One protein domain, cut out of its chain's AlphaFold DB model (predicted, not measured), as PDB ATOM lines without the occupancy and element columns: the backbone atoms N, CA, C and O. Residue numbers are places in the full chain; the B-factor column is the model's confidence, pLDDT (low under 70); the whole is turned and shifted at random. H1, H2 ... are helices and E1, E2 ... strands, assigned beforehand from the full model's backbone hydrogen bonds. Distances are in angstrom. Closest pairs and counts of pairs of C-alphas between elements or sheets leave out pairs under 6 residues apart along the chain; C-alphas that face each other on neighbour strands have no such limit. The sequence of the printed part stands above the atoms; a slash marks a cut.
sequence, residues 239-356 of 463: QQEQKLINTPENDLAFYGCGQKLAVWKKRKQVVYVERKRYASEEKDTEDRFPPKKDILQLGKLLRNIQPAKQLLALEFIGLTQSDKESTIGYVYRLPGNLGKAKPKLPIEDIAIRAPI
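AT A GLANCE: This is residues 239 to 356 of the 463 residues of the protein "HeLo domain-containing protein" of Cochliobolus sativus (strain ND90Pr / ATCC 201652) (UniProt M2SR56). A strongly twisted antiparallel sheet of five strands has one long helix, H2, packed along its E5 and E4 part, while the short hairpin of E1 and E2 turns away at the other edge. Two long stretches with no named element, residues 278 to 291 and residues 334 to 356, lie toward opposite ends of the longest axis, and the short helix H1 only grazes the sheet near E4. The printed part has 118 residues, with two named helices and five named strands in the order H1, E1, E2, E3, H2, E4, E5; the sheet's order is E1, E2, E3, E5, E4. The class is mixed, helices and strands, with 52 residues in named elements, under half of those printed. The whole is compact, with a radius of gyration of the C-alphas of 15.1 A, and elongated in outline, spanning 50 by 31 by 28 A.

IN THESE COORDINATES: H1, residues 239 to 244, begins at C-alpha 239 (-13.194, -19.474, -31.582). E1 is residues 252 to 255, and E2 is residues 261 to 264. E3, residues 269 to 277, is 24.9 A long. H2, residues 292 to 305, is 20.3 A long and begins at C-alpha 292 (-13.416, -25.182, -17.914). E4, residues 315 to 322, measures 21.2 A. E5, residues 327 to 333, measures 19.4 A and ends at C-alpha 333 (8.326, -18.264, -19.661).

HOW THE PARTS SIT: E1, E2 and E3 form a meander, each strand the antiparallel neighbour of the one before. Within hydrogen-bond range are N 263 and O 253 of the hairpin E1 and E2, 2.8 A, and N 271 and O 262 of the hairpin E2 and E3, 2.8 A. E3 and E5 are antiparallel at 149 degrees, with N 330 and O 274 at 2.8 A. E4 and E5 form a hairpin, with N 329 and O 320 at 2.8 A. E3, H2 and E4 make a split strand-helix-strand unit, two strands running the same way with E5 between them, and its crossover is right-handed. H2 on one face of the sheet gives two layers. Its height over the sheet is 9.2 A, and it lies over E5 and E4, along the strands at 3 degrees to E5 on the local plane. The closest C-alphas of H2 and E4, those of Arg 303 and Phe 316, are 6.1 A apart. H1 touches H2 through residues 296 to 300 of H2 alone, at a steep tilt of 63 degrees, the same way; the closest C-alphas, of Glu 241 and Leu 296, are 6.8 A apart. E1 is apart from E4 and E5. In H1 and H2 every O i to N i+4 pair is within hydrogen-bond range.

THE WHOLE: The two C-alphas farthest apart, those of Thr 285 and Pro 343, are 51.0 A apart. The printed part has no cut, and the link E3 to H2 is long. The model's mean pLDDT over the printed part is 79.9, with residues 256 to 259, 281 to 287, 306 to 309, 344 to 345 and 355 to 356 under 70.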
ATOM      1  N   GLN A 239     -14.335 -19.852 -30.739       79.94
ATOM      2  CA  GLN A 239     -13.194 -19.474 -31.582       79.94
ATOM      3  C   GLN A 239     -12.074 -18.763 -30.802       79.94
ATOM      4  O   GLN A 239     -10.897 -18.883 -31.151       79.94
ATOM      5  N   GLN A 240     -12.413 -17.981 -29.772       79.44
ATOM      6  CA  GLN A 240     -11.424 -17.338 -28.904       79.44
ATOM      7  C   GLN A 240     -10.775 -18.344 -27.951       79.44
ATOM      8  O   GLN A 240      -9.580 -18.222 -27.682       79.44
ATOM      9  N   GLU A 241     -11.528 -19.339 -27.483       79.69
ATOM     10  CA  GLU A 241     -11.005 -20.433 -26.660       79.69
ATOM     11  C   GLU A 241      -9.954 -21.240 -27.424       79.69
ATOM     12  O   GLU A 241      -8.821 -21.383 -26.952       79.69
ATOM     13  N   GLN A 242     -10.262 -21.636 -28.664       78.81
ATOM     14  CA  GLN A 242      -9.319 -22.348 -29.529       78.81
ATOM     15  C   GLN A 242      -8.036 -21.536 -29.777       78.81
ATOM     16  O   GLN A 242      -6.935 -22.081 -29.800       78.81
ATOM     17  N   LYS A 243      -8.150 -20.208 -29.926       81.69
ATOM     18  CA  LYS A 243      -6.998 -19.304 -30.116       81.69
ATOM     19  C   LYS A 243      -6.145 -19.116 -28.855       81.69
ATOM     20  O   LYS A 243      -4.989 -18.692 -28.964       81.69
ATOM     21  N   LEU A 244      -6.695 -19.358 -27.664       80.19
ATOM     22  CA  LEU A 244      -5.950 -19.292 -26.401       80.19
ATOM     23  C   LEU A 244      -5.133 -20.562 -26.155       80.19
ATOM     24  O   LEU A 244      -4.021 -20.470 -25.625       80.19
ATOM     25  N   ILE A 245      -5.648 -21.714 -26.589       83.50
ATOM     26  CA  ILE A 245      -4.944 -23.001 -26.583       83.50
ATOM     27  C   ILE A 245      -3.995 -23.042 -27.783       83.50
ATOM     28  O   ILE A 245      -4.238 -23.651 -28.818       83.50
ATOM     29  N   ASN A 246      -2.892 -22.315 -27.654       84.31
ATOM     30  CA  ASN A 246      -1.920 -22.111 -28.724       84.31
ATOM     31  C   ASN A 246      -0.701 -23.045 -28.632       84.31
ATOM     32  O   ASN A 246       0.186 -22.976 -29.485       84.31
ATOM     33  N   THR A 247      -0.624 -23.872 -27.586       85.12
ATOM     34  CA  THR A 247       0.524 -24.737 -27.304       85.12
ATOM     35  C   THR A 247       0.051 -26.186 -27.181       85.12
ATOM     36  O   THR A 247      -0.399 -26.587 -26.106       85.12
ATOM     37  N   PRO A 248       0.112 -26.993 -28.254       86.50
ATOM     38  CA  PRO A 248      -0.329 -28.382 -28.185       86.50
ATOM     39  C   PRO A 248       0.583 -29.177 -27.246       86.50
ATOM     40  O   PRO A 248       1.801 -28.991 -27.252       86.50
ATOM     41  N   GLU A 249       0.007 -30.071 -26.440       85.56
ATOM     42  CA  GLU A 249       0.753 -30.794 -25.398       85.56
ATOM     43  C   GLU A 249       1.910 -31.625 -25.979       85.56
ATOM     44  O   GLU A 249       2.984 -31.691 -25.389       85.56
ATOM     45  N   ASN A 250       1.757 -32.151 -27.198       87.25
ATOM     46  CA  ASN A 250       2.792 -32.922 -27.902       87.25
ATOM     47  C   ASN A 250       4.092 -32.129 -28.173       87.25
ATOM     48  O   ASN A 250       5.168 -32.722 -28.341       87.25
ATOM     49  N   ASP A 251       4.012 -30.792 -28.199       89.31
ATOM     50  CA  ASP A 251       5.175 -29.909 -28.346       89.31
ATOM     51  C   ASP A 251       5.956 -29.732 -27.032       89.31
ATOM     52  O   ASP A 251       7.073 -29.197 -27.056       89.31
ATOM     53  N   LEU A 252       5.388 -30.160 -25.901       88.81
ATOM     54  CA  LEU A 252       5.954 -30.044 -24.561       88.81
ATOM     55  C   LEU A 252       6.453 -31.413 -24.085       88.81
ATOM     56  O   LEU A 252       5.686 -32.344 -23.868       88.81
ATOM     57  N   ALA A 253       7.764 -31.540 -23.893       89.06
ATOM     58  CA  ALA A 253       8.346 -32.697 -23.218       89.06
ATOM     59  C   ALA A 253       8.510 -32.375 -21.728       89.06
ATOM     60  O   ALA A 253       9.287 -31.491 -21.377       89.06
ATOM     61  N   PHE A 254       7.760 -33.051 -20.859       85.12
ATOM     62  CA  PHE A 254       7.788 -32.833 -19.409       85.12
ATOM     63  C   PHE A 254       8.910 -33.633 -18.745       85.12
ATOM     64  O   PHE A 254       9.152 -34.781 -19.111       85.12
ATOM     65  N   TYR A 255       9.559 -33.046 -17.737       71.81
ATOM     66  CA  TYR A 255      10.652 -33.696 -17.009       71.81
ATOM     67  C   TYR A 255      10.607 -33.393 -15.503       71.81
ATOM     68  O   TYR A 255      10.119 -32.345 -15.074       71.81
ATOM     69  N   GLY A 256      11.188 -34.298 -14.706       61.69
ATOM     70  CA  GLY A 256      11.372 -34.144 -13.260       61.69
ATOM     71  C   GLY A 256      10.168 -34.549 -12.398       61.69
ATOM     72  O   GLY A 256       9.068 -34.817 -12.885       61.69
ATOM     73  N   CYS A 257      10.386 -34.596 -11.081       46.75
ATOM     74  CA  CYS A 257       9.353 -34.935 -10.102       46.75
ATOM     75  C   CYS A 257       8.370 -33.756  -9.950       46.75
ATOM     76  O   CYS A 257       8.777 -32.634  -9.651       46.75
ATOM     77  N   GLY A 258       7.078 -33.991 -10.205       61.53
ATOM     78  CA  GLY A 258       6.017 -32.975 -10.138       61.53
ATOM     79  C   GLY A 258       5.644 -32.290 -11.464       61.53
ATOM     80  O   GLY A 258       4.729 -31.473 -11.455       61.53
ATOM     81  N   GLN A 259       6.312 -32.616 -12.584       68.31
ATOM     82  CA  GLN A 259       5.944 -32.238 -13.967       68.31
ATOM     83  C   GLN A 259       5.597 -30.750 -14.216       68.31
ATOM     84  O   GLN A 259       4.787 -30.433 -15.086       68.31
ATOM     85  N   LYS A 260       6.197 -29.816 -13.469       80.88
ATOM     86  CA  LYS A 260       5.943 -28.372 -13.649       80.88
ATOM     87  C   LYS A 260       6.885 -27.697 -14.641       80.88
ATOM     88  O   LYS A 260       6.690 -26.530 -14.955       80.88
ATOM     89  N   LEU A 261       7.922 -28.390 -15.107       87.19
ATOM     90  CA  LEU A 261       8.832 -27.897 -16.136       87.19
ATOM     91  C   LEU A 261       8.721 -28.764 -17.385       87.19
ATOM     92  O   LEU A 261       8.644 -29.991 -17.300       87.19
ATOM     93  N   ALA A 262       8.738 -28.107 -18.540       89.19
ATOM     94  CA  ALA A 262       8.709 -28.771 -19.829       89.19
ATOM     95  C   ALA A 262       9.657 -28.105 -20.823       89.19
ATOM     96  O   ALA A 262       9.835 -26.887 -20.823       89.19
ATOM     97  N   VAL A 263      10.239 -28.906 -21.706       89.56
ATOM     98  CA  VAL A 263      10.962 -28.432 -22.882       89.56
ATOM     99  C   VAL A 263       9.961 -28.228 -24.004       89.56
ATOM    100  O   VAL A 263       9.330 -29.172 -24.479       89.56
ATOM    101  N   TRP A 264       9.846 -26.990 -24.466       90.69
ATOM    102  CA  TRP A 264       9.078 -26.653 -25.650       90.69
ATOM    103  C   TRP A 264       9.926 -26.873 -26.899       90.69
ATOM    104  O   TRP A 264      10.757 -26.034 -27.262       90.69
ATOM    105  N   LYS A 265       9.683 -27.994 -27.586       87.50
ATOM    106  CA  LYS A 265      10.484 -28.475 -28.723       87.50
ATOM    107  C   LYS A 265      10.592 -27.443 -29.845       87.50
ATOM    108  O   LYS A 265      11.694 -27.079 -30.243       87.50
ATOM    109  N   LYS A 266       9.454 -26.897 -30.298       86.75
ATOM    110  CA  LYS A 266       9.407 -25.919 -31.405       86.75
ATOM    111  C   LYS A 266      10.201 -24.645 -31.128       86.75
ATOM    112  O   LYS A 266      10.791 -24.079 -32.040       86.75
ATOM    113  N   ARG A 267      10.206 -24.182 -29.876       84.44
ATOM    114  CA  ARG A 267      10.858 -22.924 -29.478       84.44
ATOM    115  C   ARG A 267      12.232 -23.116 -28.843       84.44
ATOM    116  O   ARG A 267      12.856 -22.119 -28.495       84.44
ATOM    117  N   LYS A 268      12.693 -24.363 -28.686       86.25
ATOM    118  CA  LYS A 268      13.966 -24.720 -28.037       86.25
ATOM    119  C   LYS A 268      14.159 -23.978 -26.706       86.25
ATOM    120  O   LYS A 268      15.189 -23.350 -26.468       86.25
ATOM    121  N   GLN A 269      13.136 -24.016 -25.853       89.44
ATOM    122  CA  GLN A 269      13.157 -23.345 -24.552       89.44
ATOM    123  C   GLN A 269      12.480 -24.182 -23.465       89.44
ATOM    124  O   GLN A 269      11.522 -24.899 -23.741       89.44
ATOM    125  N   VAL A 270      12.936 -24.042 -22.224       88.62
ATOM    126  CA  VAL A 270      12.285 -24.595 -21.033       88.62
ATOM    127  C   VAL A 270      11.234 -23.612 -20.524       88.62
ATOM    128  O   VAL A 270      11.495 -22.414 -20.378       88.62
ATOM    129  N   VAL A 271      10.042 -24.132 -20.257       89.69
ATOM    130  CA  VAL A 271       8.881 -23.400 -19.750       89.69
ATOM    131  C   VAL A 271       8.391 -23.994 -18.440       89.69
ATOM    132  O   VAL A 271       8.618 -25.170 -18.152       89.69
ATOM    133  N   TYR A 272       7.702 -23.168 -17.659       88.94
ATOM    134  CA  TYR A 272       6.962 -23.605 -16.483       88.94
ATOM    135  C   TYR A 272       5.501 -23.845 -16.859       88.94
ATOM    136  O   TYR A 272       4.905 -23.014 -17.540       88.94
ATOM    137  N   VAL A 273       4.932 -24.967 -16.431       89.69
ATOM    138  CA  VAL A 273       3.557 -25.365 -16.739       89.69
ATOM    139  C   VAL A 273       2.803 -25.617 -15.440       89.69
ATOM    140  O   VAL A 273       3.126 -26.537 -14.688       89.69
ATOM    141  N   GLU A 274       1.778 -24.808 -15.175       88.94
ATOM    142  CA  GLU A 274       0.847 -25.033 -14.067       88.94
ATOM    143  C   GLU A 274      -0.421 -25.709 -14.589       88.94
ATOM    144  O   GLU A 274      -1.179 -25.099 -15.336       88.94
ATOM    145  N   ARG A 275      -0.670 -26.959 -14.191       88.69
ATOM    146  CA  ARG A 275      -1.870 -27.702 -14.598       88.69
ATOM    147  C   ARG A 275      -3.022 -27.503 -13.619       88.69
ATOM    148  O   ARG A 275      -2.837 -27.598 -12.404       88.69
ATOM    149  N   LYS A 276      -4.220 -27.286 -14.156       88.88
ATOM    150  CA  LYS A 276      -5.492 -27.290 -13.428       88.88
ATOM    151  C   LYS A 276      -6.431 -28.319 -14.039       88.88
ATOM    152  O   LYS A 276      -6.571 -28.368 -15.258       88.88
ATOM    153  N   ARG A 277      -7.059 -29.123 -13.182       88.25
ATOM    154  CA  ARG A 277      -8.181 -29.992 -13.558       88.25
ATOM    155  C   ARG A 277      -9.456 -29.160 -13.620       88.25
ATOM    156  O   ARG A 277      -9.620 -28.259 -12.795       88.25
ATOM    157  N   TYR A 278     -10.309 -29.464 -14.585       87.00
ATOM    158  CA  TYR A 278     -11.665 -28.933 -14.679       87.00
ATOM    159  C   TYR A 278     -12.668 -30.081 -14.623       87.00
ATOM    160  O   TYR A 278     -12.322 -31.205 -14.980       87.00
ATOM    161  N   ALA A 279     -13.889 -29.779 -14.183       79.94
ATOM    162  CA  ALA A 279     -14.980 -30.745 -14.197       79.94
ATOM    163  C   ALA A 279     -15.301 -31.135 -15.647       79.94
ATOM    164  O   ALA A 279     -15.568 -30.262 -16.480       79.94
ATOM    165  N   SER A 280     -15.232 -32.430 -15.951       70.19
ATOM    166  CA  SER A 280     -15.702 -32.966 -17.230       70.19
ATOM    167  C   SER A 280     -17.198 -33.263 -17.139       70.19
ATOM    168  O   SER A 280     -17.642 -33.835 -16.142       70.19
ATOM    169  N   GLU A 281     -17.957 -32.903 -18.180       63.81
ATOM    170  CA  GLU A 281     -19.427 -33.012 -18.239       63.81
ATOM    171  C   GLU A 281     -19.954 -34.435 -17.969       63.81
ATOM    172  O   GLU A 281     -21.106 -34.603 -17.581       63.81
ATOM    173  N   GLU A 282     -19.110 -35.461 -18.111       58.62
ATOM    174  CA  GLU A 282     -19.515 -36.867 -18.026       58.62
ATOM    175  C   GLU A 282     -19.147 -37.584 -16.710       58.62
ATOM    176  O   GLU A 282     -19.581 -38.720 -16.518       58.62
ATOM    177  N   LYS A 283     -18.326 -37.004 -15.812       55.78
ATOM    178  CA  LYS A 283     -17.744 -37.778 -14.683       55.78
ATOM    179  C   LYS A 283     -17.690 -37.114 -13.310       55.78
ATOM    180  O   LYS A 283     -17.578 -37.844 -12.329       55.78
ATOM    181  N   ASP A 284     -17.789 -35.792 -13.211       56.22
ATOM    182  CA  ASP A 284     -17.592 -35.094 -11.936       56.22
ATOM    183  C   ASP A 284     -18.892 -34.420 -11.474       56.22
ATOM    184  O   ASP A 284     -19.185 -33.283 -11.824       56.22
ATOM    185  N   THR A 285     -19.681 -35.131 -10.663       53.22
ATOM    186  CA  THR A 285     -20.871 -34.602  -9.967       53.22
ATOM    187  C   THR A 285     -20.536 -33.859  -8.667       53.22
ATOM    188  O   THR A 285     -21.438 -33.415  -7.960       53.22
ATOM    189  N   GLU A 286     -19.252 -33.707  -8.327       53.34
ATOM    190  CA  GLU A 286     -18.813 -32.970  -7.143       53.34
ATOM    191  C   GLU A 286     -18.333 -31.553  -7.507       53.34
ATOM    192  O   GLU A 286     -17.472 -31.387  -8.369       53.34
ATOM    193  N   ASP A 287     -18.789 -30.552  -6.743       59.31
ATOM    194  CA  ASP A 287     -18.389 -29.123  -6.721       59.31
ATOM    195  C   ASP A 287     -16.871 -28.855  -6.512       59.31
ATOM    196  O   ASP A 287     -16.440 -27.753  -6.164       59.31
ATOM    197  N   ARG A 288     -16.004 -29.863  -6.664       70.75
ATOM    198  CA  ARG A 288     -14.576 -29.794  -6.320       70.75
ATOM    199  C   ARG A 288     -13.707 -29.123  -7.381       70.75
ATOM    200  O   ARG A 288     -12.618 -28.659  -7.034       70.75
ATOM    201  N   PHE A 289     -14.132 -29.075  -8.646       78.38
ATOM    202  CA  PHE A 289     -13.318 -28.537  -9.741       78.38
ATOM    203  C   PHE A 289     -13.971 -27.323 -10.410       78.38
ATOM    204  O   PHE A 289     -15.177 -27.326 -10.638       78.38
ATOM    205  N   PRO A 290     -13.187 -26.286 -10.757       83.62
ATOM    206  CA  PRO A 290     -13.728 -25.122 -11.440       83.62
ATOM    207  C   PRO A 290     -14.202 -25.486 -12.860       83.62
ATOM    208  O   PRO A 290     -13.593 -26.351 -13.508       83.62
ATOM    209  N   PRO A 291     -15.230 -24.795 -13.383       86.19
ATOM    210  CA  PRO A 291     -15.640 -24.907 -14.776       86.19
ATOM    211  C   PRO A 291     -14.476 -24.646 -15.736       86.19
ATOM    212  O   PRO A 291     -13.660 -23.744 -15.520       86.19
ATOM    213  N   LYS A 292     -14.427 -25.380 -16.855       87.00
ATOM    214  CA  LYS A 292     -13.416 -25.182 -17.914       87.00
ATOM    215  C   LYS A 292     -13.340 -23.718 -18.365       87.00
ATOM    216  O   LYS A 292     -12.252 -23.169 -18.536       87.00
ATOM    217  N   LYS A 293     -14.504 -23.078 -18.501       85.19
ATOM    218  CA  LYS A 293     -14.650 -21.679 -18.914       85.19
ATOM    219  C   LYS A 293     -13.901 -20.709 -17.996       85.19
ATOM    220  O   LYS A 293     -13.217 -19.822 -18.500       85.19
ATOM    221  N   ASP A 294     -13.945 -20.916 -16.683       86.00
ATOM    222  CA  ASP A 294     -13.283 -20.040 -15.706       86.00
ATOM    223  C   ASP A 294     -11.758 -20.121 -15.836       86.00
ATOM    224  O   ASP A 294     -11.047 -19.111 -15.789       86.00
ATOM    225  N   ILE A 295     -11.241 -21.328 -16.085       89.12
ATOM    226  CA  ILE A 295      -9.813 -21.561 -16.324       89.12
ATOM    227  C   ILE A 295      -9.353 -20.821 -17.589       89.12
ATOM    228  O   ILE A 295      -8.312 -20.150 -17.582       89.12
ATOM    229  N   LEU A 296     -10.136 -20.902 -18.670       89.50
ATOM    230  CA  LEU A 296      -9.850 -20.218 -19.933       89.50
ATOM    231  C   LEU A 296      -9.956 -18.691 -19.801       89.50
ATOM    232  O   LEU A 296      -9.093 -17.970 -20.315       89.50
ATOM    233  N   GLN A 297     -10.954 -18.191 -19.068       88.31
ATOM    234  CA  GLN A 297     -11.106 -16.767 -18.759       88.31
ATOM    235  C   GLN A 297      -9.898 -16.228 -17.994       88.31
ATOM    236  O   GLN A 297      -9.355 -15.185 -18.369       88.31
ATOM    237  N   LEU A 298      -9.406 -16.966 -16.993       88.06
ATOM    238  CA  LEU A 298      -8.177 -16.605 -16.292       88.06
ATOM    239  C   LEU A 298      -6.976 -16.568 -17.249       88.06
ATOM    240  O   LEU A 298      -6.175 -15.638 -17.192       88.06
ATOM    241  N   GLY A 299      -6.865 -17.519 -18.181       88.75
ATOM    242  CA  GLY A 299      -5.817 -17.503 -19.209       88.75
ATOM    243  C   GLY A 299      -5.875 -16.259 -20.103       88.75
ATOM    244  O   GLY A 299      -4.845 -15.636 -20.378       88.75
ATOM    245  N   LYS A 300      -7.081 -15.841 -20.510       88.06
ATOM    246  CA  LYS A 300      -7.298 -14.597 -21.271       88.06
ATOM    247  C   LYS A 300      -6.905 -13.366 -20.456       88.06
ATOM    248  O   LYS A 300      -6.221 -12.487 -20.982       88.06
ATOM    249  N   LEU A 301      -7.280 -13.323 -19.176       87.56
ATOM    250  CA  LEU A 301      -6.890 -12.249 -18.266       87.56
ATOM    251  C   LEU A 301      -5.366 -12.162 -18.154       87.56
ATOM    252  O   LEU A 301      -4.809 -11.102 -18.417       87.56
ATOM    253  N   LEU A 302      -4.687 -13.277 -17.855       87.00
ATOM    254  CA  LEU A 302      -3.228 -13.344 -17.713       87.00
ATOM    255  C   LEU A 302      -2.487 -12.854 -18.962       87.00
ATOM    256  O   LEU A 302      -1.491 -12.140 -18.848       87.00
ATOM    257  N   ARG A 303      -2.990 -13.183 -20.157       85.12
ATOM    258  CA  ARG A 303      -2.437 -12.690 -21.428       85.12
ATOM    259  C   ARG A 303      -2.579 -11.176 -21.574       85.12
ATOM    260  O   ARG A 303      -1.663 -10.526 -22.068       85.12
ATOM    261  N   ASN A 304      -3.705 -10.623 -21.131       81.44
ATOM    262  CA  ASN A 304      -4.024  -9.207 -21.282       81.44
ATOM    263  C   ASN A 304      -3.388  -8.325 -20.199       81.44
ATOM    264  O   ASN A 304      -3.118  -7.159 -20.466       81.44
ATOM    265  N   ILE A 305      -3.125  -8.854 -18.997       78.50
ATOM    266  CA  ILE A 305      -2.512  -8.101 -17.886       78.50
ATOM    267  C   ILE A 305      -0.980  -8.139 -17.883       78.50
ATOM    268  O   ILE A 305      -0.367  -7.428 -17.092       78.50
ATOM    269  N   GLN A 306      -0.351  -8.901 -18.784       67.00
ATOM    270  CA  GLN A 306       1.108  -8.923 -18.955       67.00
ATOM    271  C   GLN A 306       1.818  -7.558 -19.028       67.00
ATOM    272  O   GLN A 306       2.964  -7.482 -18.581       67.00
ATOM    273  N   PRO A 307       1.212  -6.475 -19.554       59.94
ATOM    274  CA  PRO A 307       1.852  -5.162 -19.548       59.94
ATOM    275  C   PRO A 307       2.097  -4.584 -18.142       59.94
ATOM    276  O   PRO A 307       2.899  -3.657 -18.016       59.94
ATOM    277  N   ALA A 308       1.449  -5.111 -17.091       64.31
ATOM    278  CA  ALA A 308       1.584  -4.638 -15.713       64.31
ATOM    279  C   ALA A 308       2.926  -5.075 -15.103       64.31
ATOM    280  O   ALA A 308       3.019  -6.041 -14.345       64.31
ATOM    281  N   LYS A 309       3.995  -4.341 -15.433       67.75
ATOM    282  CA  LYS A 309       5.381  -4.635 -15.019       67.75
ATOM    283  C   LYS A 309       5.579  -4.698 -13.500       67.75
ATOM    284  O   LYS A 309       6.583  -5.251 -13.053       67.75
ATOM    285  N   GLN A 310       4.682  -4.099 -12.712       72.25
ATOM    286  CA  GLN A 310       4.752  -4.131 -11.247       72.25
ATOM    287  C   GLN A 310       4.213  -5.437 -10.650       72.25
ATOM    288  O   GLN A 310       4.548  -5.764  -9.508       72.25
ATOM    289  N   LEU A 311       3.413  -6.201 -11.403       77.50
ATOM    290  CA  LEU A 311       2.986  -7.532 -11.000       77.50
ATOM    291  C   LEU A 311       4.141  -8.499 -11.270       77.50
ATOM    292  O   LEU A 311       4.462  -8.803 -12.417       77.50
ATOM    293  N   LEU A 312       4.786  -8.985 -10.209       79.31
ATOM    294  CA  LEU A 312       5.930  -9.897 -10.292       79.31
ATOM    295  C   LEU A 312       5.474 -11.336 -10.588       79.31
ATOM    296  O   LEU A 312       5.782 -12.266  -9.845       79.31
ATOM    297  N   ALA A 313       4.716 -11.504 -11.669       80.62
ATOM    298  CA  ALA A 313       4.256 -12.783 -12.187       80.62
ATOM    299  C   ALA A 313       5.173 -13.278 -13.315       80.62
ATOM    300  O   ALA A 313       5.858 -12.497 -13.979       80.62
ATOM    301  N   LEU A 314       5.184 -14.593 -13.545       83.00
ATOM    302  CA  LEU A 314       5.851 -15.151 -14.716       83.00
ATOM    303  C   LEU A 314       5.122 -14.728 -15.997       83.00
ATOM    304  O   LEU A 314       3.898 -14.590 -16.025       83.00
ATOM    305  N   GLU A 315       5.877 -14.570 -17.080       86.25
ATOM    306  CA  GLU A 315       5.331 -14.198 -18.382       86.25
ATOM    307  C   GLU A 315       4.510 -15.365 -18.957       86.25
ATOM    308  O   GLU A 315       5.051 -16.333 -19.486       86.25
ATOM    309  N   PHE A 316       3.188 -15.280 -18.844       88.50
ATOM    310  CA  PHE A 316       2.222 -16.171 -19.485       88.50
ATOM    311  C   PHE A 316       2.312 -16.203 -21.031       88.50
ATOM    312  O   PHE A 316       2.000 -15.230 -21.710       88.50
ATOM    313  N   ILE A 317       2.688 -17.338 -21.616       88.00
ATOM    314  CA  ILE A 317       2.846 -17.492 -23.072       88.00
ATOM    315  C   ILE A 317       1.569 -18.041 -23.728       88.00
ATOM    316  O   ILE A 317       1.274 -17.724 -24.886       88.00
ATOM    317  N   GLY A 318       0.811 -18.867 -23.009       89.62
ATOM    318  CA  GLY A 318      -0.408 -19.463 -23.538       89.62
ATOM    319  C   GLY A 318      -0.907 -20.660 -22.745       89.62
ATOM    320  O   GLY A 318      -0.430 -20.934 -21.644       89.62
ATOM    321  N   LEU A 319      -1.886 -21.358 -23.317       92.56
ATOM    322  CA  LEU A 319      -2.496 -22.544 -22.724       92.56
ATOM    323  C   LEU A 319      -2.147 -23.802 -23.514       92.56
ATOM    324  O   LEU A 319      -2.000 -23.774 -24.740       92.56
ATOM    325  N   THR A 320      -2.072 -24.908 -22.787       92.06
ATOM    326  CA  THR A 320      -2.062 -26.267 -23.322       92.06
ATOM    327  C   THR A 320      -3.244 -27.036 -22.737       92.06
ATOM    328  O   THR A 320      -3.630 -26.779 -21.599       92.06
ATOM    329  N   GLN A 321      -3.851 -27.935 -23.504       91.00
ATOM    330  CA  GLN A 321      -4.976 -28.758 -23.054       91.00
ATOM    331  C   GLN A 321      -4.595 -30.230 -23.192       91.00
ATOM    332  O   GLN A 321      -4.040 -30.624 -24.218       91.00
ATOM    333  N   SER A 322      -4.910 -31.013 -22.160       86.69
ATOM    334  CA  SER A 322      -4.819 -32.469 -22.176       86.69
ATOM    335  C   SER A 322      -6.218 -33.064 -22.081       86.69
ATOM    336  O   SER A 322      -6.847 -33.029 -21.018       86.69
ATOM    337  N   ASP A 323      -6.707 -33.616 -23.190       78.12
ATOM    338  CA  ASP A 323      -8.044 -34.227 -23.250       78.12
ATOM    339  C   ASP A 323      -8.116 -35.509 -22.413       78.12
ATOM    340  O   ASP A 323      -9.140 -35.809 -21.809       78.12
ATOM    341  N   LYS A 324      -6.997 -36.235 -22.299       78.19
ATOM    342  CA  LYS A 324      -6.917 -37.486 -21.529       78.19
ATOM    343  C   LYS A 324      -7.079 -37.269 -20.028       78.19
ATOM    344  O   LYS A 324      -7.618 -38.129 -19.340       78.19
ATOM    345  N   GLU A 325      -6.588 -36.142 -19.518       78.56
ATOM    346  CA  GLU A 325      -6.550 -35.861 -18.081       78.56
ATOM    347  C   GLU A 325      -7.598 -34.833 -17.638       78.56
ATOM    348  O   GLU A 325      -7.649 -34.508 -16.452       78.56
ATOM    349  N   SER A 326      -8.407 -34.300 -18.566       86.56
ATOM    350  CA  SER A 326      -9.288 -33.147 -18.311       86.56
ATOM    351  C   SER A 326      -8.530 -32.009 -17.611       86.56
ATOM    352  O   SER A 326      -8.968 -31.444 -16.606       86.56
ATOM    353  N   THR A 327      -7.328 -31.698 -18.120       89.31
ATOM    354  CA  THR A 327      -6.479 -30.626 -17.585       89.31
ATOM    355  C   THR A 327      -6.205 -29.537 -18.608       89.31
ATOM    356  O   THR A 327      -6.060 -29.781 -19.806       89.31
ATOM    357  N   ILE A 328      -6.095 -28.308 -18.109       91.62
ATOM    358  CA  ILE A 328      -5.532 -27.172 -18.838       91.62
ATOM    359  C   ILE A 328      -4.255 -26.746 -18.116       91.62
ATOM    360  O   ILE A 328      -4.243 -26.534 -16.901       91.62
ATOM    361  N   GLY A 329      -3.167 -26.639 -18.869       91.88
ATOM    362  CA  GLY A 329      -1.882 -26.136 -18.411       91.88
ATOM    363  C   GLY A 329      -1.679 -24.676 -18.796       91.88
ATOM    364  O   GLY A 329      -1.721 -24.328 -19.975       91.88
ATOM    365  N   TYR A 330      -1.388 -23.826 -17.817       92.06
ATOM    366  CA  TYR A 330      -0.885 -22.476 -18.043       92.06
ATOM    367  C   TYR A 330       0.615 -22.537 -18.315       92.06
ATOM    368  O   TYR A 330       1.382 -22.993 -17.467       92.06
ATOM    369  N   VAL A 331       1.036 -22.086 -19.494       91.56
ATOM    370  CA  VAL A 331       2.433 -22.126 -19.936       91.56
ATOM    371  C   VAL A 331       3.078 -20.766 -19.708       91.56
ATOM    372  O   VAL A 331       2.639 -19.759 -20.262       91.56
ATOM    373  N   TYR A 332       4.160 -20.736 -18.939       90.00
ATOM    374  CA  TYR A 332       4.892 -19.530 -18.573       90.00
ATOM    375  C   TYR A 332       6.351 -19.583 -19.025       90.00
ATOM    376  O   TYR A 332       7.010 -20.627 -18.981       90.00
ATOM    377  N   ARG A 333       6.896 -18.426 -19.404       88.19
ATOM    378  CA  ARG A 333       8.326 -18.264 -19.661       88.19
ATOM    379  C   ARG A 333       9.082 -18.224 -18.339       88.19
ATOM    380  O   ARG A 333       8.706 -17.499 -17.418       88.19
ATOM    381  N   LEU A 334      10.192 -18.955 -18.273       84.25
ATOM    382  CA  LEU A 334      11.135 -18.821 -17.166       84.25
ATOM    383  C   LEU A 334      11.837 -17.454 -17.212       84.25
ATOM    384  O   LEU A 334      12.145 -16.958 -18.299       84.25
ATOM    385  N   PRO A 335      12.133 -16.842 -16.053       77.69
ATOM    386  CA  PRO A 335      12.674 -15.493 -16.013       77.69
ATOM    387  C   PRO A 335      14.081 -15.408 -16.624       77.69
ATOM    388  O   PRO A 335      14.932 -16.288 -16.460       77.69
ATOM    389  N   GLY A 336      14.341 -14.298 -17.321       74.88
ATOM    390  CA  GLY A 336      15.630 -14.013 -17.950       74.88
ATOM    391  C   GLY A 336      15.999 -15.024 -19.040       74.88
ATOM    392  O   GLY A 336      15.250 -15.243 -19.987       74.88
ATOM    393  N   ASN A 337      17.185 -15.625 -18.912       74.25
ATOM    394  CA  ASN A 337      17.711 -16.609 -19.865       74.25
ATOM    395  C   ASN A 337      17.706 -18.042 -19.302       74.25
ATOM    396  O   ASN A 337      18.370 -18.901 -19.875       74.25
ATOM    397  N   LEU A 338      16.996 -18.306 -18.194       76.75
ATOM    398  CA  LEU A 338      16.924 -19.647 -17.590       76.75
ATOM    399  C   LEU A 338      16.264 -20.661 -18.528       76.75
ATOM    400  O   LEU A 338      16.693 -21.807 -18.612       76.75
ATOM    401  N   GLY A 339      15.258 -20.223 -19.287       76.88
ATOM    402  CA  GLY A 339      14.582 -21.071 -20.262       76.88
ATOM    403  C   GLY A 339      15.380 -21.334 -21.539       76.88
ATOM    404  O   GLY A 339      14.992 -22.199 -22.307       76.88
ATOM    405  N   LYS A 340      16.474 -20.616 -21.811       83.00
ATOM    406  CA  LYS A 340      17.193 -20.728 -23.091       83.00
ATOM    407  C   LYS A 340      18.331 -21.747 -23.009       83.00
ATOM    408  O   LYS A 340      18.934 -21.932 -21.950       83.00
ATOM    409  N   ALA A 341      18.654 -22.365 -24.145       76.50
ATOM    410  CA  ALA A 341      19.909 -23.097 -24.300       76.50
ATOM    411  C   ALA A 341      21.093 -22.150 -24.089       76.50
ATOM    412  O   ALA A 341      21.095 -21.029 -24.605       76.50
ATOM    413  N   LYS A 342      22.122 -22.614 -23.382       76.38
ATOM    414  CA  LYS A 342      23.436 -21.968 -23.371       76.38
ATOM    415  C   LYS A 342      24.510 -23.023 -23.629       76.38
ATOM    416  O   LYS A 342      24.299 -24.167 -23.237       76.38
ATOM    417  N   PRO A 343      25.681 -22.649 -24.178       70.50
ATOM    418  CA  PRO A 343      26.765 -23.602 -24.432       70.50
ATOM    419  C   PRO A 343      27.168 -24.419 -23.195       70.50
ATOM    420  O   PRO A 343      27.515 -25.583 -23.310       70.50
ATOM    421  N   LYS A 344      27.076 -23.814 -22.003       69.69
ATOM    422  CA  LYS A 344      27.401 -24.454 -20.718       69.69
ATOM    423  C   LYS A 344      26.193 -25.067 -19.990       69.69
ATOM    424  O   LYS A 344      26.381 -25.661 -18.941       69.69
ATOM    425  N   LEU A 345      24.966 -24.861 -20.483       69.94
ATOM    426  CA  LEU A 345      23.723 -25.301 -19.832       69.94
ATOM    427  C   LEU A 345      22.754 -25.829 -20.909       69.94
ATOM    428  O   LEU A 345      21.938 -25.048 -21.426       69.94
ATOM    429  N   PRO A 346      22.835 -27.124 -21.267       77.06
ATOM    430  CA  PRO A 346      21.956 -27.739 -22.263       77.06
ATOM    431  C   PRO A 346      20.490 -27.659 -21.811       77.06
ATOM    432  O   PRO A 346      20.225 -27.521 -20.616       77.06
ATOM    433  N   ILE A 347      19.532 -27.662 -22.741       78.19
ATOM    434  CA  ILE A 347      18.092 -27.475 -22.441       78.19
ATOM    435  C   ILE A 347      17.566 -28.602 -21.542       78.19
ATOM    436  O   ILE A 347      16.663 -28.392 -20.732       78.19
ATOM    437  N   GLU A 348      18.168 -29.774 -21.678       76.31
ATOM    438  CA  GLU A 348      17.838 -31.028 -21.018       76.31
ATOM    439  C   GLU A 348      18.175 -31.003 -19.517       76.31
ATOM    440  O   GLU A 348      17.598 -31.769 -18.745       76.31
ATOM    441  N   ASP A 349      19.055 -30.095 -19.078       74.50
ATOM    442  CA  ASP A 349      19.436 -29.954 -17.669       74.50
ATOM    443  C   ASP A 349      18.366 -29.188 -16.869       74.50
ATOM    444  O   ASP A 349      18.451 -27.998 -16.563       74.50
ATOM    445  N   ILE A 350      17.256 -29.856 -16.594       73.88
ATOM    446  CA  ILE A 350      16.066 -29.212 -16.027       73.88
ATOM    447  C   ILE A 350      16.197 -29.017 -14.514       73.88
ATOM    448  O   ILE A 350      15.560 -28.124 -13.955       73.88
ATOM    449  N   ALA A 351      17.079 -29.776 -13.859       72.25
ATOM    450  CA  ALA A 351      17.319 -29.695 -12.421       72.25
ATOM    451  C   ALA A 351      17.844 -28.314 -12.001       72.25
ATOM    452  O   ALA A 351      17.321 -27.718 -11.064       72.25
ATOM    453  N   ILE A 352      18.797 -27.753 -12.749       70.12
ATOM    454  CA  ILE A 352      19.338 -26.405 -12.497       70.12
ATOM    455  C   ILE A 352      18.333 -25.276 -12.792       70.12
ATOM    456  O   ILE A 352      18.539 -24.132 -12.392       70.12
ATOM    457  N   ARG A 353      17.256 -25.580 -13.528       73.44
ATOM    458  CA  ARG A 353      16.178 -24.644 -13.890       73.44
ATOM    459  C   ARG A 353      14.976 -24.760 -12.957       73.44
ATOM    460  O   ARG A 353      14.056 -23.945 -13.053       73.44
ATOM    461  N   ALA A 354      14.969 -25.765 -12.084       70.12
ATOM    462  CA  ALA A 354      13.916 -25.980 -11.112       70.12
ATOM    463  C   ALA A 354      13.862 -24.827 -10.097       70.12
ATOM    464  O   ALA A 354      14.906 -24.316  -9.686       70.12
ATOM    465  N   PRO A 355      12.658 -24.414  -9.661       66.31
ATOM    466  CA  PRO A 355      12.522 -23.492  -8.543       66.31
ATOM    467  C   PRO A 355      13.277 -24.022  -7.318       66.31
ATOM    468  O   PRO A 355      13.107 -25.179  -6.925       66.31
ATOM    469  N   ILE A 356      14.104 -23.174  -6.706       62.22
ATOM    470  CA  ILE A 356      14.876 -23.540  -5.516       62.22
ATOM    471  C   ILE A 356      13.901 -23.736  -4.350       62.22
ATOM    472  O   ILE A 356      13.213 -22.807  -3.930       62.22
TER     473      ILE A 356